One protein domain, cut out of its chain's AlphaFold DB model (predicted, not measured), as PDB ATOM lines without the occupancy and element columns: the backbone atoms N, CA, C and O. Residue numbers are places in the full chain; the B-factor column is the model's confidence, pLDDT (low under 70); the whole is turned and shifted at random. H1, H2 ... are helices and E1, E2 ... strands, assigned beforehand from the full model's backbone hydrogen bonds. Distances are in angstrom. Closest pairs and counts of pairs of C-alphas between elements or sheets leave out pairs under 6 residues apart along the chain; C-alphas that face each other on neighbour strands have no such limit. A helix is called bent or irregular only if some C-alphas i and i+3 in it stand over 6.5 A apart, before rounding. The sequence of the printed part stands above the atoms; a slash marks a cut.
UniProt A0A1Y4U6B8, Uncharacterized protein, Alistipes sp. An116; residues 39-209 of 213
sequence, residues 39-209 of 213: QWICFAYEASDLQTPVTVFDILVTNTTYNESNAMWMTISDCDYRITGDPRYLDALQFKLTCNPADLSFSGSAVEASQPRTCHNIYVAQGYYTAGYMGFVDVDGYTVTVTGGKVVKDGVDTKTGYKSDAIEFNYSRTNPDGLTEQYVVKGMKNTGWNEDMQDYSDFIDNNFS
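AT A GLANCE: This is residues 39 to 209 of the 213 residues of an uncharacterized protein of Alistipes sp. An116 (UniProt A0A1Y4U6B8). Eight antiparallel strands close into one barrel, with the helix H2 packed on its outside, slanting past E1, E2 and E10. The small hairpin of E6 and E7 and the short helix H1 gather near the place where E3 ends and E4 begins. The printed part has 171 residues with ten named strands and two named helices, in the order E1 to E7, H1, E8 to E10, H2; round the barrel run E1, E2, E3, E4, E5, E8, E9, E10 and back to E1. The class is mostly strand. The whole is compact, with a radius of gyration of the C-alphas of 15.3 A and a rounded outline of 42 by 37 by 34 A.

IN THESE COORDINATES: E1 is residues 39 to 46 and begins at C-alpha 39, (-30.412, 30.169, -34.587). E2, residues 49 to 63, is 32.5 A from first to last C-alpha and bends by 99 degrees at residue 52. E3 is residues 71 to 78. E4, residues 91 to 100 and 27.8 A long, bends by 53 degrees at residue 96, and E5, residues 105 to 114, bends by 85 degrees at residue 110. E6 is residues 118 to 121, E7 residues 126 to 129 and H1 residues 131 to 134. E8, residues 142 to 157, is the longest strand by residues; it begins at C-alpha 142, (-28.514, 44.557, -17.571), is 34.8 A long and bends by 83 degrees at residue 153. E9 is residues 163 to 174, 34.4 A long, and E10 residues 180 to 189, 26.9 A long, with a bend of 54 degrees at residue 186. H2, residues 194 to 208, is 18.7 A long and ends at C-alpha 208, (-14.954, 24.890, -20.944); it is irregular, with C-alphas 196 and 199 7.5 A apart.

HOW THE PARTS SIT: E1 to E5 form a meander, each strand the antiparallel neighbour of the one before, and E8 to E10 form another. In the hairpin of E1 and E2, N 42 and O 57 are within hydrogen-bond range at 2.9 A. E2 and E3 have N 60 and O 75 at 2.9 A, E3 and E4 have N 76 and O 93 at 2.9 A, and E4 and E5 have N 98 and O 107 at 3.0 A. E5 of the first meander and E8 of the second are antiparallel neighbours, with N 113 and O 142 within hydrogen-bond range at 2.9 A. E8 and E9 have N 152 and O 166 at 2.9 A, and E9 and E10 have N 171 and O 183 at 2.8 A. E10 and E1 close the ring, antiparallel at 137 degrees, with N 43 and O 186 at 2.8 A. H2 is on the barrel, outside it, at a height over the sheet of 9.6 A. It lies over E2, E10 and, only just, with 3 of its C-alphas, E1. On the local plane it stands at 59 degrees to E2, slantwise to the strands but only just. The closest C-alphas of H2 and E2 are those of Tyr 200 and Val 56, 6.5 A apart. In H2, 9 of 11 O i to N i+4 pairs are within hydrogen-bond range; H1 is too short for such a pair. E6 and E7 form a separate antiparallel hairpin, with N 119 and O 128 at 3.0 A. The closest C-alphas of E6 and E3 are those of Cys 119 and Ser 77, 6.7 A apart. H1 is on the barrel, and its closest C-alphas with E4 are those of Ala 131 and Asp 91, 5.0 A apart. H1 and H2 are apart.

THE WHOLE: The two C-alphas farthest apart are those of Gly 161 and Asp 177, at 44.6 A. The printed part has no cut. The link from E3 to E4, residues 79 to 90, is long; those from E2 to E3 and from H1 to E8 are short, and the other links are tight. The mean pLDDT of the printed part is 96.3, and no printed residue is under 70.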
ATOM      1  N   GLN A  39     -31.539  30.432 -35.468       97.25
ATOM      2  CA  GLN A  39     -30.412  30.169 -34.587       97.25
ATOM      3  C   GLN A  39     -29.088  30.453 -35.292       97.25
ATOM      4  O   GLN A  39     -28.883  30.062 -36.443       97.25
ATOM      5  N   TRP A  40     -28.183  31.092 -34.571       98.25
ATOM      6  CA  TRP A  40     -26.849  31.453 -35.010       98.25
ATOM      7  C   TRP A  40     -25.848  30.939 -33.989       98.25
ATOM      8  O   TRP A  40     -26.084  31.022 -32.786       98.25
ATOM      9  N   ILE A  41     -24.718  30.447 -34.473       97.81
ATOM     10  CA  ILE A  41     -23.587  30.080 -33.628       97.81
ATOM     11  C   ILE A  41     -22.439  31.024 -33.960       97.81
ATOM     12  O   ILE A  41     -22.139  31.265 -35.134       97.81
ATOM     13  N   CYS A  42     -21.858  31.634 -32.934       98.62
ATOM     14  CA  CYS A  42     -20.881  32.696 -33.113       98.62
ATOM     15  C   CYS A  42     -19.696  32.521 -32.181       98.62
ATOM     16  O   CYS A  42     -19.852  32.147 -31.026       98.62
ATOM     17  N   PHE A  43     -18.520  32.897 -32.662       98.69
ATOM     18  CA  PHE A  43     -17.393  33.199 -31.803       98.69
ATOM     19  C   PHE A  43     -17.483  34.649 -31.332       98.69
ATOM     20  O   PHE A  43     -17.843  35.551 -32.098       98.69
ATOM     21  N   ALA A  44     -17.122  34.870 -30.074       98.62
ATOM     22  CA  ALA A  44     -16.913  36.191 -29.513       98.62
ATOM     23  C   ALA A  44     -15.413  36.437 -29.340       98.62
ATOM     24  O   ALA A  44     -14.676  35.562 -28.880       98.62
ATOM     25  N   TYR A  45     -14.976  37.634 -29.703       98.62
ATOM     26  CA  TYR A  45     -13.585  38.066 -29.676       98.62
ATOM     27  C   TYR A  45     -13.456  39.339 -28.854       98.62
ATOM     28  O   TYR A  45     -14.329  40.205 -28.904       98.62
ATOM     29  N   GLU A  46     -12.328  39.503 -28.177       96.56
ATOM     30  CA  GLU A  46     -11.952  40.798 -27.619       96.56
ATOM     31  C   GLU A  46     -11.584  41.766 -28.749       96.56
ATOM     32  O   GLU A  46     -10.932  41.390 -29.725       96.56
ATOM     33  N   ALA A  47     -11.923  43.050 -28.614       91.88
ATOM     34  CA  ALA A  47     -11.613  44.043 -29.652       91.88
ATOM     35  C   ALA A  47     -10.098  44.177 -29.936       91.88
ATOM     36  O   ALA A  47      -9.704  44.627 -31.013       91.88
ATOM     37  N   SER A  48      -9.247  43.793 -28.979       93.88
ATOM     38  CA  SER A  48      -7.790  43.778 -29.129       93.88
ATOM     39  C   SER A  48      -7.241  42.568 -29.891       93.88
ATOM     40  O   SER A  48      -6.108  42.642 -30.366       93.88
ATOM     41  N   ASP A  49      -7.998  41.472 -30.002       95.31
ATOM     42  CA  ASP A  49      -7.587  40.248 -30.697       95.31
ATOM     43  C   ASP A  49      -8.783  39.588 -31.398       95.31
ATOM     44  O   ASP A  49      -9.563  38.855 -30.799       95.31
ATOM     45  N   LEU A  50      -8.885  39.821 -32.707       94.94
ATOM     46  CA  LEU A  50      -9.923  39.241 -33.565       94.94
ATOM     47  C   LEU A  50      -9.525  37.886 -34.167       94.94
ATOM     48  O   LEU A  50     -10.116  37.469 -35.162       94.94
ATOM     49  N   GLN A  51      -8.460  37.250 -33.676       95.44
ATOM     50  CA  GLN A  51      -7.996  35.945 -34.154       95.44
ATOM     51  C   GLN A  51      -8.290  34.839 -33.145       95.44
ATOM     52  O   GLN A  51      -8.638  33.732 -33.553       95.44
ATOM     53  N   THR A  52      -8.192  35.141 -31.851       96.50
ATOM     54  CA  THR A  52      -8.434  34.165 -30.784       96.50
ATOM     55  C   THR A  52      -9.814  34.391 -30.164       96.50
ATOM     56  O   THR A  52     -10.014  35.413 -29.505       96.50
ATOM     57  N   PRO A  53     -10.781  33.480 -30.361       97.81
ATOM     58  CA  PRO A  53     -12.069  33.599 -29.694       97.81
ATOM     59  C   PRO A  53     -11.925  33.390 -28.184       97.81
ATOM     60  O   PRO A  53     -11.095  32.600 -27.733       97.81
ATOM     61  N   VAL A  54     -12.743  34.098 -27.407       97.00
ATOM     62  CA  VAL A  54     -12.782  33.998 -25.937       97.00
ATOM     63  C   VAL A  54     -13.989  33.220 -25.429       97.00
ATOM     64  O   VAL A  54     -13.919  32.626 -24.357       97.00
ATOM     65  N   THR A  55     -15.071  33.181 -26.206       97.19
ATOM     66  CA  THR A  55     -16.220  32.308 -25.954       97.19
ATOM     67  C   THR A  55     -16.985  32.006 -27.247       97.19
ATOM     68  O   THR A  55     -16.683  32.544 -28.320       97.19
ATOM     69  N   VAL A  56     -17.976  31.126 -27.130       98.12
ATOM     70  CA  VAL A  56     -18.984  30.832 -28.142       98.12
ATOM     71  C   VAL A  56     -20.334  31.334 -27.643       98.12
ATOM     72  O   VAL A  56     -20.746  31.037 -26.525       98.12
ATOM     73  N   PHE A  57     -21.036  32.062 -28.502       98.31
ATOM     74  CA  PHE A  57     -22.410  32.481 -28.286       98.31
ATOM     75  C   PHE A  57     -23.362  31.658 -29.144       98.31
ATOM     76  O   PHE A  57     -23.246  31.629 -30.372       98.31
ATOM     77  N   ASP A  58     -24.345  31.053 -28.484       97.25
ATOM     78  CA  ASP A  58     -25.531  30.489 -29.114       97.25
ATOM     79  C   ASP A  58     -26.645  31.537 -29.094       97.25
ATOM     80  O   ASP A  58     -27.139  31.944 -28.036       97.25
ATOM     81  N   ILE A  59     -26.994  32.026 -30.279       98.44
ATOM     82  CA  ILE A  59     -27.853  33.187 -30.452       98.44
ATOM     83  C   ILE A  59     -29.148  32.767 -31.127       98.44
ATOM     84  O   ILE A  59     -29.153  32.247 -32.239       98.44
ATOM     85  N   LEU A  60     -30.272  33.088 -30.495       97.88
ATOM     86  CA  LEU A  60     -31.596  32.938 -31.082       97.88
ATOM     87  C   LEU A  60     -32.177  34.311 -31.413       97.88
ATOM     88  O   LEU A  60     -32.360  35.149 -30.527       97.88
ATOM     89  N   VAL A  61     -32.523  34.519 -32.682       98.38
ATOM     90  CA  VAL A  61     -33.260  35.697 -33.148       98.38
ATOM     91  C   VAL A  61     -34.696  35.301 -33.474       98.38
ATOM     92  O   VAL A  61     -34.941  34.302 -34.149       98.38
ATOM     93  N   THR A  62     -35.660  36.086 -33.001       97.88
ATOM     94  CA  THR A  62     -37.090  35.878 -33.277       97.88
ATOM     95  C   THR A  62     -37.784  37.192 -33.606       97.88
ATOM     96  O   THR A  62     -37.332  38.278 -33.229       97.88
ATOM     97  N   ASN A  63     -38.910  37.100 -34.308       97.75
ATOM     98  CA  ASN A  63     -39.792  38.236 -34.510       97.75
ATOM     99  C   ASN A  63     -40.404  38.706 -33.182       97.75
ATOM    100  O   ASN A  63     -40.482  37.979 -32.190       97.75
ATOM    101  N   THR A  64     -40.859  39.955 -33.150       97.62
ATOM    102  CA  THR A  64     -41.618  40.439 -31.997       97.62
ATOM    103  C   THR A  64     -43.003  39.800 -31.971       97.62
ATOM    104  O   THR A  64     -43.501  39.311 -32.983       97.62
ATOM    105  N   THR A  65     -43.680  39.855 -30.821       95.69
ATOM    106  CA  THR A  65     -45.062  39.364 -30.665       95.69
ATOM    107  C   THR A  65     -46.025  39.947 -31.704       95.69
ATOM    108  O   THR A  65     -46.998  39.298 -32.076       95.69
ATOM    109  N   TYR A  66     -45.746  41.162 -32.181       96.31
ATOM    110  CA  TYR A  66     -46.555  41.865 -33.176       96.31
ATOM    111  C   TYR A  66     -45.982  41.786 -34.597       96.31
ATOM    112  O   TYR A  66     -46.477  42.480 -35.478       96.31
ATOM    113  N   ASN A  67     -44.962  40.947 -34.820       96.56
ATOM    114  CA  ASN A  67     -44.309  40.739 -36.110       96.56
ATOM    115  C   ASN A  67     -43.881  42.057 -36.786       96.56
ATOM    116  O   ASN A  67     -44.140  42.283 -37.966       96.56
ATOM    117  N   GLU A  68     -43.276  42.961 -36.012       97.81
ATOM    118  CA  GLU A  68     -42.788  44.248 -36.516       97.81
ATOM    119  C   GLU A  68     -41.616  44.024 -37.483       97.81
ATOM    120  O   GLU A  68     -40.670  43.316 -37.157       97.81
ATOM    121  N   SER A  69     -41.629  44.661 -38.656       97.38
ATOM    122  CA  SER A  69     -40.566  44.491 -39.663       97.38
ATOM    123  C   SER A  69     -39.265  45.225 -39.330       97.38
ATOM    124  O   SER A  69     -38.281  45.095 -40.047       97.38
ATOM    125  N   ASN A  70     -39.273  46.074 -38.305       98.19
ATOM    126  CA  ASN A  70     -38.144  46.915 -37.912       98.19
ATOM    127  C   ASN A  70     -37.644  46.607 -36.497       98.19
ATOM    128  O   ASN A  70     -36.833  47.359 -35.952       98.19
ATOM    129  N   ALA A  71     -38.121  45.521 -35.890       98.31
ATOM    130  CA  ALA A  71     -37.705  45.122 -34.563       98.31
ATOM    131  C   ALA A  71     -37.683  43.603 -34.405       98.31
ATOM    132  O   ALA A  71     -38.513  42.891 -34.960       98.31
ATOM    133  N   MET A  72     -36.744  43.118 -33.600       98.56
ATOM    134  CA  MET A  72     -36.557  41.692 -33.342       98.56
ATOM    135  C   MET A  72     -36.093  41.465 -31.906       98.56
ATOM    136  O   MET A  72     -35.491  42.350 -31.292       98.56
ATOM    137  N   TRP A  73     -36.369  40.280 -31.375       98.62
ATOM    138  CA  TRP A  73     -35.757  39.807 -30.140       98.62
ATOM    139  C   TRP A  73     -34.477  39.054 -30.469       98.62
ATOM    140  O   TRP A  73     -34.467  38.218 -31.370       98.62
ATOM    141  N   MET A  74     -33.425  39.318 -29.704       98.75
ATOM    142  CA  MET A  74     -32.195  38.539 -29.708       98.75
ATOM    143  C   MET A  74     -31.997  37.968 -28.308       98.75
ATOM    144  O   MET A  74     -32.131  38.685 -27.319       98.75
ATOM    145  N   THR A  75     -31.717  36.670 -28.231       98.69
ATOM    146  CA  THR A  75     -31.268  35.998 -27.013       98.69
ATOM    147  C   THR A  75     -29.864  35.479 -27.263       98.69
ATOM    148  O   THR A  75     -29.693  34.655 -28.155       98.69
ATOM    149  N   ILE A  76     -28.879  35.971 -26.518       98.56
ATOM    150  CA  ILE A  76     -27.496  35.488 -26.562       98.56
ATOM    151  C   ILE A  76     -27.294  34.593 -25.349       98.56
ATOM    152  O   ILE A  76     -27.466  35.075 -24.233       98.56
ATOM    153  N   SER A  77     -26.939  33.330 -25.565       97.69
ATOM    154  CA  SER A  77     -26.538  32.395 -24.509       97.69
ATOM    155  C   SER A  77     -25.028  32.208 -24.581       97.69
ATOM    156  O   SER A  77     -24.504  31.855 -25.639       97.69
ATOM    157  N   ASP A  78     -24.338  32.461 -23.476       97.19
ATOM    158  CA  ASP A  78     -22.906  32.224 -23.356       97.19
ATOM    159  C   ASP A  78     -22.657  30.744 -23.068       97.19
ATOM    160  O   ASP A  78     -23.146  30.203 -22.072       97.19
ATOM    161  N   CYS A  79     -21.927  30.073 -23.957       95.81
ATOM    162  CA  CYS A  79     -21.550  28.679 -23.754       95.81
ATOM    163  C   CYS A  79     -20.497  28.527 -22.645       95.81
ATOM    164  O   CYS A  79     -20.281  27.413 -22.171       95.81
ATOM    165  N   ASP A  80     -19.867  29.612 -22.189       94.81
ATOM    166  CA  ASP A  80     -19.048  29.591 -20.984       94.81
ATOM    167  C   ASP A  80     -19.914  29.419 -19.726       94.81
ATOM    168  O   ASP A  80     -20.513  30.352 -19.189       94.81
ATOM    169  N   TYR A  81     -19.943  28.196 -19.206       92.88
ATOM    170  CA  TYR A  81     -20.708  27.853 -18.013       92.88
ATOM    171  C   TYR A  81     -19.911  27.987 -16.708       92.88
ATOM    172  O   TYR A  81     -20.389  27.569 -15.651       92.88
ATOM    173  N   ARG A  82     -18.701  28.568 -16.717       92.12
ATOM    174  CA  ARG A  82     -17.855  28.666 -15.509       92.12
ATOM    175  C   ARG A  82     -18.522  29.424 -14.363       92.12
ATOM    176  O   ARG A  82     -18.258  29.112 -13.204       92.12
ATOM    177  N   ILE A  83     -19.408  30.373 -14.670       91.38
ATOM    178  CA  ILE A  83     -20.162  31.119 -13.655       91.38
ATOM    179  C   ILE A  83     -21.138  30.234 -12.866       91.38
ATOM    180  O   ILE A  83     -21.361  30.471 -11.680       91.38
ATOM    181  N   THR A  84     -21.692  29.191 -13.491       92.19
ATOM    182  CA  THR A  84     -22.635  28.263 -12.847       92.19
ATOM    183  C   THR A  84     -21.986  26.947 -12.430       92.19
ATOM    184  O   THR A  84     -22.500  26.265 -11.544       92.19
ATOM    185  N   GLY A  85     -20.864  26.577 -13.054       92.19
ATOM    186  CA  GLY A  85     -20.204  25.285 -12.871       92.19
ATOM    187  C   GLY A  85     -21.019  24.097 -13.396       92.19
ATOM    188  O   GLY A  85     -20.649  22.952 -13.148       92.19
ATOM    189  N   ASP A  86     -22.127  24.348 -14.098       92.00
ATOM    190  CA  ASP A  86     -23.004  23.324 -14.658       92.00
ATOM    191  C   ASP A  86     -23.461  23.753 -16.061       92.00
ATOM    192  O   ASP A  86     -24.203  24.733 -16.189       92.00
ATOM    193  N   PRO A  87     -23.089  23.007 -17.118       92.38
ATOM    194  CA  PRO A  87     -23.377  23.378 -18.504       92.38
ATOM    195  C   PRO A  87     -24.877  23.424 -18.822       92.38
ATOM    196  O   PRO A  87     -25.280  23.892 -19.884       92.38
ATOM    197  N   ARG A  88     -25.742  22.955 -17.917       93.19
ATOM    198  CA  ARG A  88     -27.194  23.064 -18.070       93.19
ATOM    199  C   ARG A  88     -27.707  24.486 -17.854       93.19
ATOM    200  O   ARG A  88     -28.715  24.838 -18.458       93.19
ATOM    201  N   TYR A  89     -27.050  25.297 -17.031       95.81
ATOM    202  CA  TYR A  89     -27.533  26.632 -16.669       95.81
ATOM    203  C   TYR A  89     -26.621  27.694 -17.276       95.81
ATOM    204  O   TYR A  89     -25.692  28.163 -16.625       95.81
ATOM    205  N   LEU A  90     -26.868  28.043 -18.537       96.81
ATOM    206  CA  LEU A  90     -26.076  29.054 -19.235       96.81
ATOM    207  C   LEU A  90     -26.508  30.464 -18.839       96.81
ATOM    208  O   LEU A  90     -27.690  30.719 -18.579       96.81
ATOM    209  N   ASP A  91     -25.536  31.367 -18.800       97.31
ATOM    210  CA  ASP A  91     -25.778  32.801 -18.721       97.31
ATOM    211  C   ASP A  91     -26.360  33.270 -20.059       97.31
ATOM    212  O   ASP A  91     -25.787  32.998 -21.114       97.31
ATOM    213  N   ALA A  92     -27.530  33.909 -20.044       97.81
ATOM    214  CA  ALA A  92     -28.186  34.313 -21.278       97.81
ATOM    215  C   ALA A  92     -28.924  35.638 -21.134       97.81
ATOM    216  O   ALA A  92     -29.690  35.832 -20.199       97.81
ATOM    217  N   LEU A  93     -28.783  36.526 -22.114       98.56
ATOM    218  CA  LEU A  93     -29.487  37.805 -22.136       98.56
ATOM    219  C   LEU A  93     -30.434  37.889 -23.322       98.56
ATOM    220  O   LEU A  93     -30.037  37.679 -24.467       98.56
ATOM    221  N   GLN A  94     -31.684  38.245 -23.033       98.75
ATOM    222  CA  GLN A  94     -32.697  38.582 -24.019       98.75
ATOM    223  C   GLN A  94     -32.939  40.091 -24.040       98.75
ATOM    224  O   GLN A  94     -33.169  40.713 -23.002       98.75
ATOM    225  N   PHE A  95     -32.929  40.668 -25.239       98.81
ATOM    226  CA  PHE A  95     -33.154  42.093 -25.463       98.81
ATOM    227  C   PHE A  95     -33.739  42.358 -26.854       98.81
ATOM    228  O   PHE A  95     -33.632  41.542 -27.776       98.81
ATOM    229  N   LYS A  96     -34.396  43.511 -27.001       98.62
ATOM    230  CA  LYS A  96     -35.034  43.934 -28.253       98.62
ATOM    231  C   LYS A  96     -34.097  44.850 -29.036       98.62
ATOM    232  O   LYS A  96     -33.581  45.825 -28.493       98.62
ATOM    233  N   LEU A  97     -33.919  44.566 -30.322       98.75
ATOM    234  CA  LEU A  97     -33.110  45.362 -31.244       98.75
ATOM    235  C   LEU A  97     -33.974  46.015 -32.320       98.75
ATOM    236  O   LEU A  97     -35.049  45.521 -32.663       98.75
ATOM    237  N   THR A  98     -33.461  47.109 -32.882       98.75
ATOM    238  CA  THR A  98     -33.961  47.671 -34.143       98.75
ATOM    239  C   THR A  98     -33.254  46.976 -35.301       98.75
ATOM    240  O   THR A  98     -32.041  46.764 -35.242       98.75
ATOM    241  N   CYS A  99     -33.987  46.652 -36.363       98.69
ATOM    242  CA  CYS A  99     -33.433  46.071 -37.583       98.69
ATOM    243  C   CYS A  99     -33.955  46.781 -38.836       98.69
ATOM    244  O   CYS A  99     -34.987  47.455 -38.812       98.69
ATOM    245  N   ASN A 100     -33.219  46.632 -39.933       98.31
ATOM    246  CA  ASN A 100     -33.607  47.097 -41.254       98.31
ATOM    247  C   ASN A 100     -33.462  45.945 -42.263       98.31
ATOM    248  O   ASN A 100     -32.349  45.651 -42.700       98.31
ATOM    249  N   PRO A 101     -34.568  45.298 -42.672       95.75
ATOM    250  CA  PRO A 101     -34.521  44.201 -43.638       95.75
ATOM    251  C   PRO A 101     -33.945  44.596 -45.002       95.75
ATOM    252  O   PRO A 101     -33.343  43.768 -45.675       95.75
ATOM    253  N   ALA A 102     -34.077  45.862 -45.413       95.88
ATOM    254  CA  ALA A 102     -33.632  46.300 -46.737       95.88
ATOM    255  C   ALA A 102     -32.105  46.279 -46.899       95.88
ATOM    256  O   ALA A 102     -31.602  46.098 -48.006       95.88
ATOM    257  N   ASP A 103     -31.365  46.483 -45.810       96.94
ATOM    258  CA  ASP A 103     -29.905  46.422 -45.805       96.94
ATOM    259  C   ASP A 103     -29.357  45.333 -44.877       96.94
ATOM    260  O   ASP A 103     -28.143  45.254 -44.716       96.94
ATOM    261  N   LEU A 104     -30.206  44.484 -44.297       98.38
ATOM    262  CA  LEU A 104     -29.818  43.420 -43.371       98.38
ATOM    263  C   LEU A 104     -28.971  43.917 -42.187       98.38
ATOM    264  O   LEU A 104     -28.057  43.224 -41.737       98.38
ATOM    265  N   SER A 105     -29.244  45.127 -41.694       98.81
ATOM    266  CA  SER A 105     -28.562  45.695 -40.530       98.81
ATOM    267  C   SER A 105     -29.409  45.658 -39.262       98.81
ATOM    268  O   SER A 105     -30.641  45.602 -39.305       98.81
ATOM    269  N   PHE A 106     -28.739  45.702 -38.111       98.88
ATOM    270  CA  PHE A 106     -29.386  45.785 -36.807       98.88
ATOM    271  C   PHE A 106     -28.526  46.516 -35.776       98.88
ATOM    272  O   PHE A 106     -27.299  46.579 -35.874       98.88
ATOM    273  N   SER A 107     -29.183  47.105 -34.777       98.81
ATOM    274  CA  SER A 107     -28.511  47.824 -33.692       98.81
ATOM    275  C   SER A 107     -29.409  48.037 -32.471       98.81
ATOM    276  O   SER A 107     -30.634  47.893 -32.528       98.81
ATOM    277  N   GLY A 108     -28.777  48.406 -31.360       98.56
ATOM    278  CA  GLY A 108     -29.415  48.831 -30.120       98.56
ATOM    279  C   GLY A 108     -28.424  49.631 -29.279       98.56
ATOM    280  O   GLY A 108     -27.231  49.345 -29.293       98.56
ATOM    281  N   SER A 109     -28.886  50.650 -28.562       97.88
ATOM    282  CA  SER A 109     -28.035  51.469 -27.694       97.88
ATOM    283  C   SER A 109     -28.654  51.529 -26.312       97.88
ATOM    284  O   SER A 109     -29.800  51.961 -26.195       97.88
ATOM    285  N   ALA A 110     -27.903  51.069 -25.306       96.81
ATOM    286  CA  ALA A 110     -28.358  50.957 -23.920       96.81
ATOM    287  C   ALA A 110     -29.767  50.341 -23.813       96.81
ATOM    288  O   ALA A 110     -30.654  50.887 -23.160       96.81
ATOM    289  N   VAL A 111     -29.994  49.234 -24.528       98.31
ATOM    290  CA  VAL A 111     -31.261  48.506 -24.464       98.31
ATOM    291  C   VAL A 111     -31.308  47.714 -23.166       98.31
ATOM    292  O   VAL A 111     -30.332  47.056 -22.810       98.31
ATOM    293  N   GLU A 112     -32.435  47.771 -22.468       98.50
ATOM    294  CA  GLU A 112     -32.664  46.927 -21.296       98.50
ATOM    295  C   GLU A 112     -32.633  45.453 -21.712       98.50
ATOM    296  O   GLU A 112     -33.224  45.062 -22.728       98.50
ATOM    297  N   ALA A 113     -31.939  44.647 -20.917       98.69
ATOM    298  CA  ALA A 113     -31.808  43.215 -21.110       98.69
ATOM    299  C   ALA A 113     -32.137  42.475 -19.810       98.69
ATOM    300  O   ALA A 113     -31.974  42.998 -18.707       98.69
ATOM    301  N   SER A 114     -32.602  41.239 -19.954       98.56
ATOM    302  CA  SER A 114     -32.934  40.369 -18.823       98.56
ATOM    303  C   SER A 114     -32.556  38.928 -19.127       98.56
ATOM    304  O   SER A 114     -32.480  38.529 -20.294       98.56
ATOM    305  N   GLN A 115     -32.349  38.143 -18.077       98.06
ATOM    306  CA  GLN A 115     -32.232  36.697 -18.167       98.06
ATOM    307  C   GLN A 115     -33.610  36.116 -18.490       98.06
ATOM    308  O   GLN A 115     -34.510  36.161 -17.640       98.06
ATOM    309  N   PRO A 116     -33.828  35.540 -19.686       97.81
ATOM    310  CA  PRO A 116     -35.083  34.863 -19.951       97.81
ATOM    311  C   PRO A 116     -35.187  33.638 -19.042       97.81
ATOM    312  O   PRO A 116     -34.189  33.085 -18.589       97.81
ATOM    313  N   ARG A 117     -36.407  33.147 -18.803       97.50
ATOM    314  CA  ARG A 117     -36.608  31.923 -18.010       97.50
ATOM    315  C   ARG A 117     -35.848  30.727 -18.589       97.50
ATOM    316  O   ARG A 117     -35.335  29.900 -17.841       97.50
ATOM    317  N   THR A 118     -35.839  30.620 -19.912       97.00
ATOM    318  CA  THR A 118     -35.182  29.548 -20.652       97.00
ATOM    319  C   THR A 118     -34.467  30.108 -21.870       97.00
ATOM    320  O   THR A 118     -34.996  31.013 -22.516       97.00
ATOM    321  N   CYS A 119     -33.340  29.513 -22.230       95.81
ATOM    322  CA  CYS A 119     -32.632  29.754 -23.483       95.81
ATOM    323  C   CYS A 119     -32.411  28.423 -24.214       95.81
ATOM    324  O   CYS A 119     -32.583  27.355 -23.619       95.81
ATOM    325  N   HIS A 120     -32.059  28.466 -25.502       93.19
ATOM    326  CA  HIS A 120     -31.518  27.268 -26.138       93.19
ATOM    327  C   HIS A 120     -30.182  26.930 -25.469       93.19
ATOM    328  O   HIS A 120     -29.387  27.822 -25.181       93.19
ATOM    329  N   ASN A 121     -29.970  25.652 -25.177       91.00
ATOM    330  CA  ASN A 121     -28.749  25.176 -24.560       91.00
ATOM    331  C   ASN A 121     -28.138  24.078 -25.432       91.00
ATOM    332  O   ASN A 121     -28.699  22.985 -25.568       91.00
ATOM    333  N   ILE A 122     -26.966  24.378 -25.992       88.62
ATOM    334  CA  ILE A 122     -26.230  23.486 -26.887       88.62
ATOM    335  C   ILE A 122     -25.795  22.174 -26.212       88.62
ATOM    336  O   ILE A 122     -25.827  21.129 -26.855       88.62
ATOM    337  N   TYR A 123     -25.497  22.177 -24.909       87.38
ATOM    338  CA  TYR A 123     -25.044  20.988 -24.173       87.38
ATOM    339  C   TYR A 123     -26.137  19.938 -23.957       87.38
ATOM    340  O   TYR A 123     -25.843  18.765 -23.730       87.38
ATOM    341  N   VAL A 124     -27.407  20.348 -24.001       88.44
ATOM    342  CA  VAL A 124     -28.562  19.444 -23.862       88.44
ATOM    343  C   VAL A 124     -29.446  19.408 -25.110       88.44
ATOM    344  O   VAL A 124     -30.461  18.713 -25.105       88.44
ATOM    345  N   ALA A 125     -29.062  20.135 -26.165       86.38
ATOM    346  CA  ALA A 125     -29.756  20.235 -27.452       86.38
ATOM    347  C   ALA A 125     -31.256  20.584 -27.340       86.38
ATOM    348  O   ALA A 125     -32.089  20.075 -28.093       86.38
ATOM    349  N   GLN A 126     -31.622  21.421 -26.366       88.19
ATOM    350  CA  GLN A 126     -33.004  21.846 -26.139       88.19
ATOM    351  C   GLN A 126     -33.072  23.156 -25.349       88.19
ATOM    352  O   GLN A 126     -32.077  23.622 -24.793       88.19
ATOM    353  N   GLY A 127     -34.275  23.725 -25.244       93.44
ATOM    354  CA  GLY A 127     -34.541  24.816 -24.311       93.44
ATOM    355  C   GLY A 127     -34.342  24.371 -22.857       93.44
ATOM    356  O   GLY A 127     -34.920  23.366 -22.437       93.44
ATOM    357  N   TYR A 128     -33.556  25.116 -22.083       96.56
ATOM    358  CA  TYR A 128     -33.308  24.832 -20.669       96.56
ATOM    359  C   TYR A 128     -33.250  26.110 -19.828       96.56
ATOM    360  O   TYR A 128     -33.191  27.213 -20.366       96.56
ATOM    361  N   TYR A 129     -33.338  25.968 -18.504       97.62
ATOM    362  CA  TYR A 129     -33.308  27.093 -17.570       97.62
ATOM    363  C   TYR A 129     -31.974  27.841 -17.604       97.62
ATOM    364  O   TYR A 129     -30.916  27.219 -17.624       97.62
ATOM    365  N   THR A 130     -32.045  29.169 -17.558       98.00
ATOM    366  CA  THR A 130     -30.869  30.051 -17.525       98.00
ATOM    367  C   THR A 130     -30.253  30.141 -16.131       98.00
ATOM    368  O   THR A 130     -30.887  29.812 -15.119       98.00
ATOM    369  N   ALA A 131     -29.026  30.653 -16.071       97.81
ATOM    370  CA  ALA A 131     -28.340  31.003 -14.834       97.81
ATOM    371  C   ALA A 131     -29.166  31.975 -13.970       97.81
ATOM    372  O   ALA A 131     -29.273  31.776 -12.757       97.81
ATOM    373  N   GLY A 132     -29.811  32.971 -14.593       97.62
ATOM    374  CA  GLY A 132     -30.676  33.925 -13.894       97.62
ATOM    375  C   GLY A 132     -31.902  33.272 -13.262       97.62
ATOM    376  O   GLY A 132     -32.205  33.512 -12.096       97.62
ATOM    377  N   TYR A 133     -32.578  32.370 -13.984       96.94
ATOM    378  CA  TYR A 133     -33.732  31.653 -13.428       96.94
ATOM    379  C   TYR A 133     -33.363  30.789 -12.214       96.94
ATOM    380  O   TYR A 133     -34.160  30.635 -11.288       96.94
ATOM    381  N   MET A 134     -32.157  30.222 -12.221       97.56
ATOM    382  CA  MET A 134     -31.653  29.397 -11.126       97.56
ATOM    383  C   MET A 134     -31.037  30.205  -9.976       97.56
ATOM    384  O   MET A 134     -30.732  29.624  -8.936       97.56
ATOM    385  N   GLY A 135     -30.885  31.523 -10.133       97.19
ATOM    386  CA  GLY A 135     -30.345  32.417  -9.109       97.19
ATOM    387  C   GLY A 135     -28.819  32.418  -8.998       97.19
ATOM    388  O   GLY A 135     -28.300  32.777  -7.943       97.19
ATOM    389  N   PHE A 136     -28.098  32.010 -10.049       97.12
ATOM    390  CA  PHE A 136     -26.634  32.151 -10.109       97.12
ATOM    391  C   PHE A 136     -26.200  33.579 -10.451       97.12
ATOM    392  O   PHE A 136     -25.139  34.020 -10.018       97.12
ATOM    393  N   VAL A 137     -27.029  34.289 -11.217       97.12
ATOM    394  CA  VAL A 137     -26.854  35.695 -11.590       97.12
ATOM    395  C   VAL A 137     -28.172  36.440 -11.401       97.12
ATOM    396  O   VAL A 137     -29.228  35.817 -11.246       97.12
ATOM    397  N   ASP A 138     -28.115  37.767 -11.402       98.12
ATOM    398  CA  ASP A 138     -29.306  38.608 -11.369       98.12
ATOM    399  C   ASP A 138     -30.183  38.377 -12.610       98.12
ATOM    400  O   ASP A 138     -29.701  38.027 -13.683       98.12
ATOM    401  N   VAL A 139     -31.497  38.563 -12.474       98.12
ATOM    402  CA  VAL A 139     -32.435  38.387 -13.599       98.12
ATOM    403  C   VAL A 139     -32.520  39.642 -14.466       98.12
ATOM    404  O   VAL A 139     -32.653  39.542 -15.680       98.12
ATOM    405  N   ASP A 140     -32.415  40.818 -13.853       98.31
ATOM    406  CA  ASP A 140     -32.651  42.120 -14.477       98.31
ATOM    407  C   ASP A 140     -31.525  43.102 -14.123       98.31
ATOM    408  O   ASP A 140     -30.664  42.808 -13.297       98.31
ATOM    409  N   GLY A 141     -31.566  44.301 -14.710       98.00
ATOM    410  CA  GLY A 141     -30.588  45.368 -14.459       98.00
ATOM    411  C   GLY A 141     -29.409  45.368 -15.430       98.00
ATOM    412  O   GLY A 141     -28.440  46.094 -15.212       98.00
ATOM    413  N   TYR A 142     -29.492  44.569 -16.494       98.69
ATOM    414  CA  TYR A 142     -28.514  44.557 -17.571       98.69
ATOM    415  C   TYR A 142     -28.867  45.608 -18.615       98.69
ATOM    416  O   TYR A 142     -30.031  45.780 -18.981       98.69
ATOM    417  N   THR A 143     -27.842  46.238 -19.181       98.62
ATOM    418  CA  THR A 143     -28.000  47.031 -20.403       98.62
ATOM    419  C   THR A 143     -27.079  46.509 -21.488       98.62
ATOM    420  O   THR A 143     -25.945  46.111 -21.227       98.62
ATOM    421  N   VAL A 144     -27.572  46.493 -22.722       98.75
ATOM    422  CA  VAL A 144     -26.847  45.994 -23.888       98.75
ATOM    423  C   VAL A 144     -26.695  47.099 -24.927       98.75
ATOM    424  O   VAL A 144     -27.585  47.916 -25.153       98.75
ATOM    425  N   THR A 145     -25.554  47.125 -25.603       98.75
ATOM    426  CA  THR A 145     -25.341  47.931 -26.805       98.75
ATOM    427  C   THR A 145     -24.861  47.030 -27.935       98.75
ATOM    428  O   THR A 145     -23.893  46.292 -27.782       98.75
ATOM    429  N   VAL A 146     -25.536  47.113 -29.079       98.88
ATOM    430  CA  VAL A 146     -25.193  46.405 -30.315       98.88
ATOM    431  C   VAL A 146     -24.969  47.425 -31.421       98.88
ATOM    432  O   VAL A 146     -25.863  48.214 -31.739       98.88
ATOM    433  N   THR A 147     -23.787  47.409 -32.032       98.69
ATOM    434  CA  THR A 147     -23.437  48.334 -33.122       98.69
ATOM    435  C   THR A 147     -22.801  47.613 -34.298       98.69
ATOM    436  O   THR A 147     -22.178  46.565 -34.143       98.69
ATOM    437  N   GLY A 148     -22.956  48.188 -35.493       98.31
ATOM    438  CA  GLY A 148     -22.416  47.606 -36.724       98.31
ATOM    439  C   GLY A 148     -23.022  46.249 -37.082       98.31
ATOM    440  O   GLY A 148     -22.393  45.503 -37.822       98.31
ATOM    441  N   GLY A 149     -24.203  45.921 -36.547       98.75
ATOM    442  CA  GLY A 149     -24.833  44.631 -36.773       98.75
ATOM    443  C   GLY A 149     -25.224  44.432 -38.224       98.75
ATOM    444  O   GLY A 149     -25.868  45.299 -38.824       98.75
ATOM    445  N   LYS A 150     -24.812  43.298 -38.787       98.62
ATOM    446  CA  LYS A 150     -24.990  42.966 -40.195       98.62
ATOM    447  C   LYS A 150     -25.196  41.467 -40.384       98.62
ATOM    448  O   LYS A 150     -24.449  40.666 -39.828       98.62
ATOM    449  N   VAL A 151     -26.159  41.114 -41.230       98.75
ATOM    450  CA  VAL A 151     -26.267  39.785 -41.843       98.75
ATOM    451  C   VAL A 151     -25.804  39.861 -43.298       98.75
ATOM    452  O   VAL A 151     -26.093  40.828 -44.013       98.75
ATOM    453  N   VAL A 152     -25.069  38.843 -43.742       98.50
ATOM    454  CA  VAL A 152     -24.650  38.670 -45.137       98.50
ATOM    455  C   VAL A 152     -25.140  37.314 -45.626       98.50
ATOM    456  O   VAL A 152     -24.703  36.280 -45.123       98.50
ATOM    457  N   LYS A 153     -26.038  37.326 -46.614       97.88
ATOM    458  CA  LYS A 153     -26.554  36.103 -47.235       97.88
ATOM    459  C   LYS A 153     -25.438  35.313 -47.903       97.88
ATOM    460  O   LYS A 153     -24.588  35.916 -48.560       97.88
ATOM    461  N   ASP A 154     -25.445  33.995 -47.711       97.62
ATOM    462  CA  ASP A 154     -24.417  33.082 -48.234       97.62
ATOM    463  C   ASP A 154     -22.971  33.512 -47.892       97.62
ATOM    464  O   ASP A 154     -22.020  33.269 -48.645       97.62
ATOM    465  N   GLY A 155     -22.805  34.205 -46.761       97.50
ATOM    466  CA  GLY A 155     -21.551  34.839 -46.361       97.50
ATOM    467  C   GLY A 155     -20.480  33.876 -45.846       97.50
ATOM    468  O   GLY A 155     -19.318  34.273 -45.766       97.50
ATOM    469  N   VAL A 156     -20.836  32.629 -45.519       97.50
ATOM    470  CA  VAL A 156     -19.908  31.607 -45.010       97.50
ATOM    471  C   VAL A 156     -19.876  30.387 -45.924       97.50
ATOM    472  O   VAL A 156     -20.917  29.847 -46.294       97.50
ATOM    473  N   ASP A 157     -18.666  29.935 -46.262       96.88
ATOM    474  CA  ASP A 157     -18.415  28.597 -46.803       96.88
ATOM    475  C   ASP A 157     -18.342  27.594 -45.650       96.88
ATOM    476  O   ASP A 157     -17.454  27.661 -44.802       96.88
ATOM    477  N   THR A 158     -19.303  26.680 -45.610       95.62
ATOM    478  CA  THR A 158     -19.424  25.669 -44.556       95.62
ATOM    479  C   THR A 158     -18.499  24.477 -44.821       95.62
ATOM    480  O   THR A 158     -18.079  24.230 -45.958       95.62
ATOM    481  N   LYS A 159     -18.181  23.694 -43.784       93.38
ATOM    482  CA  LYS A 159     -17.298  22.517 -43.900       93.38
ATOM    483  C   LYS A 159     -17.914  21.408 -44.745       93.38
ATOM    484  O   LYS A 159     -17.190  20.662 -45.403       93.38
ATOM    485  N   THR A 160     -19.240  21.327 -44.768       92.94
ATOM    486  CA  THR A 160     -19.993  20.418 -45.637       92.94
ATOM    487  C   THR A 160     -19.997  20.842 -47.114       92.94
ATOM    488  O   THR A 160     -20.460  20.080 -47.964       92.94
ATOM    489  N   GLY A 161     -19.436  22.011 -47.453       91.88
ATOM    490  CA  GLY A 161     -19.301  22.504 -48.828       91.88
ATOM    491  C   GLY A 161     -20.504  23.301 -49.342       91.88
ATOM    492  O   GLY A 161     -20.580  23.579 -50.540       91.88
ATOM    493  N   TYR A 162     -21.431  23.671 -48.456       93.94
ATOM    494  CA  TYR A 162     -22.572  24.545 -48.747       93.94
ATOM    495  C   TYR A 162     -22.332  25.977 -48.255       93.94
ATOM    496  O   TYR A 162     -21.309  26.281 -47.638       93.94
ATOM    497  N   LYS A 163     -23.296  26.860 -48.518       96.38
ATOM    498  CA  LYS A 163     -23.311  28.231 -48.012       96.38
ATOM    499  C   LYS A 163     -24.221  28.357 -46.792       96.38
ATOM    500  O   LYS A 163     -25.244  27.682 -46.716       96.38
ATOM    501  N   SER A 164     -23.841  29.230 -45.864       98.00
ATOM    502  CA  SER A 164     -24.694  29.691 -44.765       98.00
ATOM    503  C   SER A 164     -24.623  31.214 -44.651       98.00
ATOM    504  O   SER A 164     -23.630  31.834 -45.048       98.00
ATOM    505  N   ASP A 165     -25.674  31.823 -44.108       98.69
ATOM    506  CA  ASP A 165     -25.700  33.254 -43.811       98.69
ATOM    507  C   ASP A 165     -24.658  33.576 -42.728       98.69
ATOM    508  O   ASP A 165     -24.529  32.849 -41.742       98.69
ATOM    509  N   ALA A 166     -23.930  34.680 -42.892       98.69
ATOM    510  CA  ALA A 166     -22.993  35.196 -41.898       98.69
ATOM    511  C   ALA A 166     -23.650  36.276 -41.034       98.69
ATOM    512  O   ALA A 166     -24.468  37.053 -41.534       98.69
ATOM    513  N   ILE A 167     -23.227  36.384 -39.775       98.88
ATOM    514  CA  ILE A 167     -23.598  37.476 -38.870       98.88
ATOM    515  C   ILE A 167     -22.343  38.089 -38.239       98.88
ATOM    516  O   ILE A 167     -21.435  37.370 -37.822       98.88
ATOM    517  N   GLU A 168     -22.284  39.419 -38.171       98.69
ATOM    518  CA  GLU A 168     -21.223  40.160 -37.479       98.69
ATOM    519  C   GLU A 168     -21.801  41.382 -36.757       98.69
ATOM    520  O   GLU A 168     -22.667  42.074 -37.297       98.69
ATOM    521  N   PHE A 169     -21.336  41.647 -35.533       98.88
ATOM    522  CA  PHE A 169     -21.701  42.833 -34.757       98.88
ATOM    523  C   PHE A 169     -20.721  43.095 -33.610       98.88
ATOM    524  O   PHE A 169     -20.038  42.193 -33.137       98.88
ATOM    525  N   ASN A 170     -20.687  44.332 -33.116       98.75
ATOM    526  CA  ASN A 170     -20.078  44.639 -31.822       98.75
ATOM    527  C   ASN A 170     -21.150  44.540 -30.743       98.75
ATOM    528  O   ASN A 170     -22.245  45.086 -30.912       98.75
ATOM    529  N   TYR A 171     -20.812  43.897 -29.637       98.69
ATOM    530  CA  TYR A 171     -21.676  43.652 -28.495       98.69
ATOM    531  C   TYR A 171     -21.024  44.209 -27.236       98.69
ATOM    532  O   TYR A 171     -19.838  44.013 -27.004       98.69
ATOM    533  N   SER A 172     -21.800  44.909 -26.424       98.44
ATOM    534  CA  SER A 172     -21.403  45.350 -25.096       98.44
ATOM    535  C   SER A 172     -22.530  45.027 -24.135       98.44
ATOM    536  O   SER A 172     -23.681  45.357 -24.437       98.44
ATOM    537  N   ARG A 173     -22.211  44.408 -23.000       97.50
ATOM    538  CA  ARG A 173     -23.140  44.237 -21.882       97.50
ATOM    539  C   ARG A 173     -22.595  44.935 -20.653       97.50
ATOM    540  O   ARG A 173     -21.432  44.756 -20.311       97.50
ATOM    541  N   THR A 174     -23.441  45.699 -19.980       98.44
ATOM    542  CA  THR A 174     -23.189  46.183 -18.626       98.44
ATOM    543  C   THR A 174     -24.062  45.383 -17.673       98.44
ATOM    544  O   THR A 174     -25.286  45.364 -17.819       98.44
ATOM    545  N   ASN A 175     -23.417  44.722 -16.720       97.38
ATOM    546  CA  ASN A 175     -24.038  43.895 -15.698       97.38
ATOM    547  C   ASN A 175     -24.629  44.762 -14.567       97.38
ATOM    548  O   ASN A 175     -24.255  45.933 -14.427       97.38
ATOM    549  N   PRO A 176     -25.506  44.203 -13.713       97.50
ATOM    550  CA  PRO A 176     -26.116  44.932 -12.595       97.50
ATOM    551  C   PRO A 176     -25.115  45.476 -11.567       97.50
ATOM    552  O   PRO A 176     -25.394  46.463 -10.885       97.50
ATOM    553  N   ASP A 177     -23.927  44.878 -11.478       96.00
ATOM    554  CA  ASP A 177     -22.812  45.353 -10.650       96.00
ATOM    555  C   ASP A 177     -22.016  46.516 -11.282       96.00
ATOM    556  O   ASP A 177     -21.106  47.070 -10.659       96.00
ATOM    557  N   GLY A 178     -22.372  46.918 -12.505       96.81
ATOM    558  CA  GLY A 178     -21.736  47.978 -13.279       96.81
ATOM    559  C   GLY A 178     -20.524  47.531 -14.100       96.81
ATOM    560  O   GLY A 178     -19.971  48.352 -14.840       96.81
ATOM    561  N   LEU A 179     -20.101  46.263 -14.015       97.00
ATOM    562  CA  LEU A 179     -19.043  45.734 -14.874       97.00
ATOM    563  C   LEU A 179     -19.525  45.675 -16.320       97.00
ATOM    564  O   LEU A 179     -20.670  45.332 -16.596       97.00
ATOM    565  N   THR A 180     -18.648  46.050 -17.249       97.50
ATOM    566  CA  THR A 180     -18.961  46.066 -18.680       97.50
ATOM    567  C   THR A 180     -18.010  45.163 -19.441       97.50
ATOM    568  O   THR A 180     -16.794  45.319 -19.340       97.50
ATOM    569  N   GLU A 181     -18.583  44.279 -20.245       96.00
ATOM    570  CA  GLU A 181     -17.876  43.356 -21.127       96.00
ATOM    571  C   GLU A 181     -18.197  43.689 -22.580       96.00
ATOM    572  O   GLU A 181     -19.317  44.093 -22.900       96.00
ATOM    573  N   GLN A 182     -17.201  43.566 -23.455       97.75
ATOM    574  CA  GLN A 182     -17.288  44.017 -24.839       97.75
ATOM    575  C   GLN A 182     -16.668  42.998 -25.779       97.75
ATOM    576  O   GLN A 182     -15.547  42.554 -25.565       97.75
ATOM    577  N   TYR A 183     -17.374  42.704 -26.865       98.50
ATOM    578  CA  TYR A 183     -16.974  41.702 -27.832       98.50
ATOM    579  C   TYR A 183     -17.225  42.167 -29.261       98.50
ATOM    580  O   TYR A 183     -18.192  42.873 -29.557       98.50
ATOM    581  N   VAL A 184     -16.385  41.695 -30.173       98.75
ATOM    582  CA  VAL A 184     -16.737  41.574 -31.586       98.75
ATOM    583  C   VAL A 184     -17.261  40.160 -31.786       98.75
ATOM    584  O   VAL A 184     -16.569  39.199 -31.471       98.75
ATOM    585  N   VAL A 185     -18.483  40.023 -32.281       98.88
ATOM    586  CA  VAL A 185     -19.157  38.737 -32.466       98.88
ATOM    587  C   VAL A 185     -19.227  38.430 -33.951       98.88
ATOM    588  O   VAL A 185     -19.663  39.277 -34.734       98.88
ATOM    589  N   LYS A 186     -18.787  37.231 -34.340       98.69
ATOM    590  CA  LYS A 186     -18.814  36.752 -35.727       98.69
ATOM    591  C   LYS A 186     -19.263  35.307 -35.767       98.69
ATOM    592  O   LYS A 186     -18.789  34.492 -34.979       98.69
ATOM    593  N   GLY A 187     -20.137  34.973 -36.699       98.25
ATOM    594  CA  GLY A 187     -20.644  33.616 -36.794       98.25
ATOM    595  C   GLY A 187     -21.468  33.362 -38.032       98.25
ATOM    596  O   GLY A 187     -21.430  34.119 -39.006       98.25
ATOM    597  N   MET A 188     -22.234  32.282 -37.971       98.25
ATOM    598  CA  MET A 188     -23.079  31.846 -39.069       98.25
ATOM    599  C   MET A 188     -24.413  31.308 -38.583       98.25
ATOM    600  O   MET A 188     -24.570  30.929 -37.418       98.25
ATOM    601  N   LYS A 189     -25.374  31.246 -39.501       98.06
ATOM    602  CA  LYS A 189     -26.653  30.595 -39.240       98.06
ATOM    603  C   LYS A 189     -26.413  29.103 -39.030       98.06
ATOM    604  O   LYS A 189     -25.678  28.474 -39.798       98.06
ATOM    605  N   ASN A 190     -27.002  28.552 -37.971       95.56
ATOM    606  CA  ASN A 190     -26.873  27.139 -37.648       95.56
ATOM    607  C   ASN A 190     -27.505  26.308 -38.774       95.56
ATOM    608  O   ASN A 190     -28.682  26.475 -39.097       95.56
ATOM    609  N   THR A 191     -26.710  25.427 -39.376       95.12
ATOM    610  CA  THR A 191     -27.129  24.594 -40.508       95.12
ATOM    611  C   THR A 191     -27.816  23.300 -40.065       95.12
ATOM    612  O   THR A 191     -28.459  22.639 -40.878       95.12
ATOM    613  N   GLY A 192     -27.681  22.926 -38.789       91.81
ATOM    614  CA  GLY A 192     -28.122  21.642 -38.244       91.81
ATOM    615  C   GLY A 192     -27.176  20.471 -38.535       91.81
ATOM    616  O   GLY A 192     -27.443  19.362 -38.072       91.81
ATOM    617  N   TRP A 193     -26.078  20.691 -39.267       93.88
ATOM    618  CA  TRP A 193     -25.057  19.676 -39.530       93.88
ATOM    619  C   TRP A 193     -23.926  19.776 -38.511       93.88
ATOM    620  O   TRP A 193     -23.314  20.833 -38.346       93.88
ATOM    621  N   ASN A 194     -23.613  18.664 -37.849       93.00
ATOM    622  CA  ASN A 194     -22.581  18.627 -36.812       93.00
ATOM    623  C   ASN A 194     -21.205  19.028 -37.357       93.00
ATOM    624  O   ASN A 194     -20.448  19.716 -36.677       93.00
ATOM    625  N   GLU A 195     -20.897  18.643 -38.594       95.12
ATOM    626  CA  GLU A 195     -19.632  18.947 -39.258       95.12
ATOM    627  C   GLU A 195     -19.398  20.456 -39.389       95.12
ATOM    628  O   GLU A 195     -18.266  20.913 -39.246       95.12
ATOM    629  N   ASP A 196     -20.460  21.233 -39.613       95.50
ATOM    630  CA  ASP A 196     -20.385  22.692 -39.714       95.50
ATOM    631  C   ASP A 196     -20.250  23.350 -38.336       95.50
ATOM    632  O   ASP A 196     -19.665  24.425 -38.214       95.50
ATOM    633  N   MET A 197     -20.763  22.703 -37.286       94.06
ATOM    634  CA  MET A 197     -20.680  23.185 -35.901       94.06
ATOM    635  C   MET A 197     -19.360  22.810 -35.212       94.06
ATOM    636  O   MET A 197     -19.060  23.339 -34.144       94.06
ATOM    637  N   GLN A 198     -18.562  21.923 -35.817       94.31
ATOM    638  CA  GLN A 198     -17.431  21.263 -35.164       94.31
ATOM    639  C   GLN A 198     -16.419  22.232 -34.544       94.31
ATOM    640  O   GLN A 198     -15.957  21.968 -33.447       94.31
ATOM    641  N   ASP A 199     -16.094  23.357 -35.194       95.19
ATOM    642  CA  ASP A 199     -15.109  24.302 -34.630       95.19
ATOM    643  C   ASP A 199     -15.600  24.938 -33.323       95.19
ATOM    644  O   ASP A 199     -14.815  25.161 -32.402       95.19
ATOM    645  N   TYR A 200     -16.901  25.217 -33.231       95.38
ATOM    646  CA  TYR A 200     -17.512  25.770 -32.026       95.38
ATOM    647  C   TYR A 200     -17.544  24.724 -30.912       95.38
ATOM    648  O   TYR A 200     -17.172  25.030 -29.781       95.38
ATOM    649  N   SER A 201     -17.931  23.487 -31.240       92.94
ATOM    650  CA  SER A 201     -17.921  22.365 -30.296       92.94
ATOM    651  C   SER A 201     -16.511  22.064 -29.790       92.94
ATOM    652  O   SER A 201     -16.302  21.992 -28.586       92.94
ATOM    653  N   ASP A 202     -15.522  21.986 -30.685       94.38
ATOM    654  CA  ASP A 202     -14.121  21.756 -30.327       94.38
ATOM    655  C   ASP A 202     -13.598  22.876 -29.426       94.38
ATOM    656  O   ASP A 202     -12.885  22.617 -28.458       94.38
ATOM    657  N   PHE A 203     -13.938  24.135 -29.716       95.81
ATOM    658  CA  PHE A 203     -13.563  25.244 -28.846       95.81
ATOM    659  C   PHE A 203     -14.177  25.086 -27.455       95.81
ATOM    660  O   PHE A 203     -13.463  25.206 -26.458       95.81
ATOM    661  N   ILE A 204     -15.478  24.809 -27.384       92.88
ATOM    662  CA  ILE A 204     -16.194  24.607 -26.128       92.88
ATOM    663  C   ILE A 204     -15.555  23.477 -25.317       92.88
ATOM    664  O   ILE A 204     -15.251  23.665 -24.138       92.88
ATOM    665  N   ASP A 205     -15.310  22.329 -25.940       90.31
ATOM    666  CA  ASP A 205     -14.767  21.161 -25.258       90.31
ATOM    667  C   ASP A 205     -13.353  21.441 -24.740       90.31
ATOM    668  O   ASP A 205     -13.050  21.166 -23.582       90.31
ATOM    669  N   ASN A 206     -12.509  22.091 -25.540       92.25
ATOM    670  CA  ASN A 206     -11.127  22.378 -25.154       92.25
ATOM    671  C   ASN A 206     -10.978  23.487 -24.095       92.25
ATOM    672  O   ASN A 206      -9.928  23.567 -23.458       92.25
ATOM    673  N   ASN A 207     -11.968  24.373 -23.933       91.94
ATOM    674  CA  ASN A 207     -11.844  25.552 -23.061       91.94
ATOM    675  C   ASN A 207     -12.771  25.528 -21.850       91.94
ATOM    676  O   ASN A 207     -12.450  26.131 -20.823       91.94
ATOM    677  N   PHE A 208     -13.923  24.872 -21.970       87.38
ATOM    678  CA  PHE A 208     -14.954  24.890 -20.944       87.38
ATOM    679  C   PHE A 208     -15.257  23.512 -20.397       87.38
ATOM    680  O   PHE A 208     -15.705  23.456 -19.258       87.38
ATOM    681  N   SER A 209     -15.034  22.408 -21.121       71.19
ATOM    682  CA  SER A 209     -15.298  21.089 -20.538       71.19
ATOM    683  C   SER A 209     -14.414  20.870 -19.308       71.19
ATOM    684  O   SER A 209     -13.209  21.130 -19.309       71.19
TER     685      SER A 209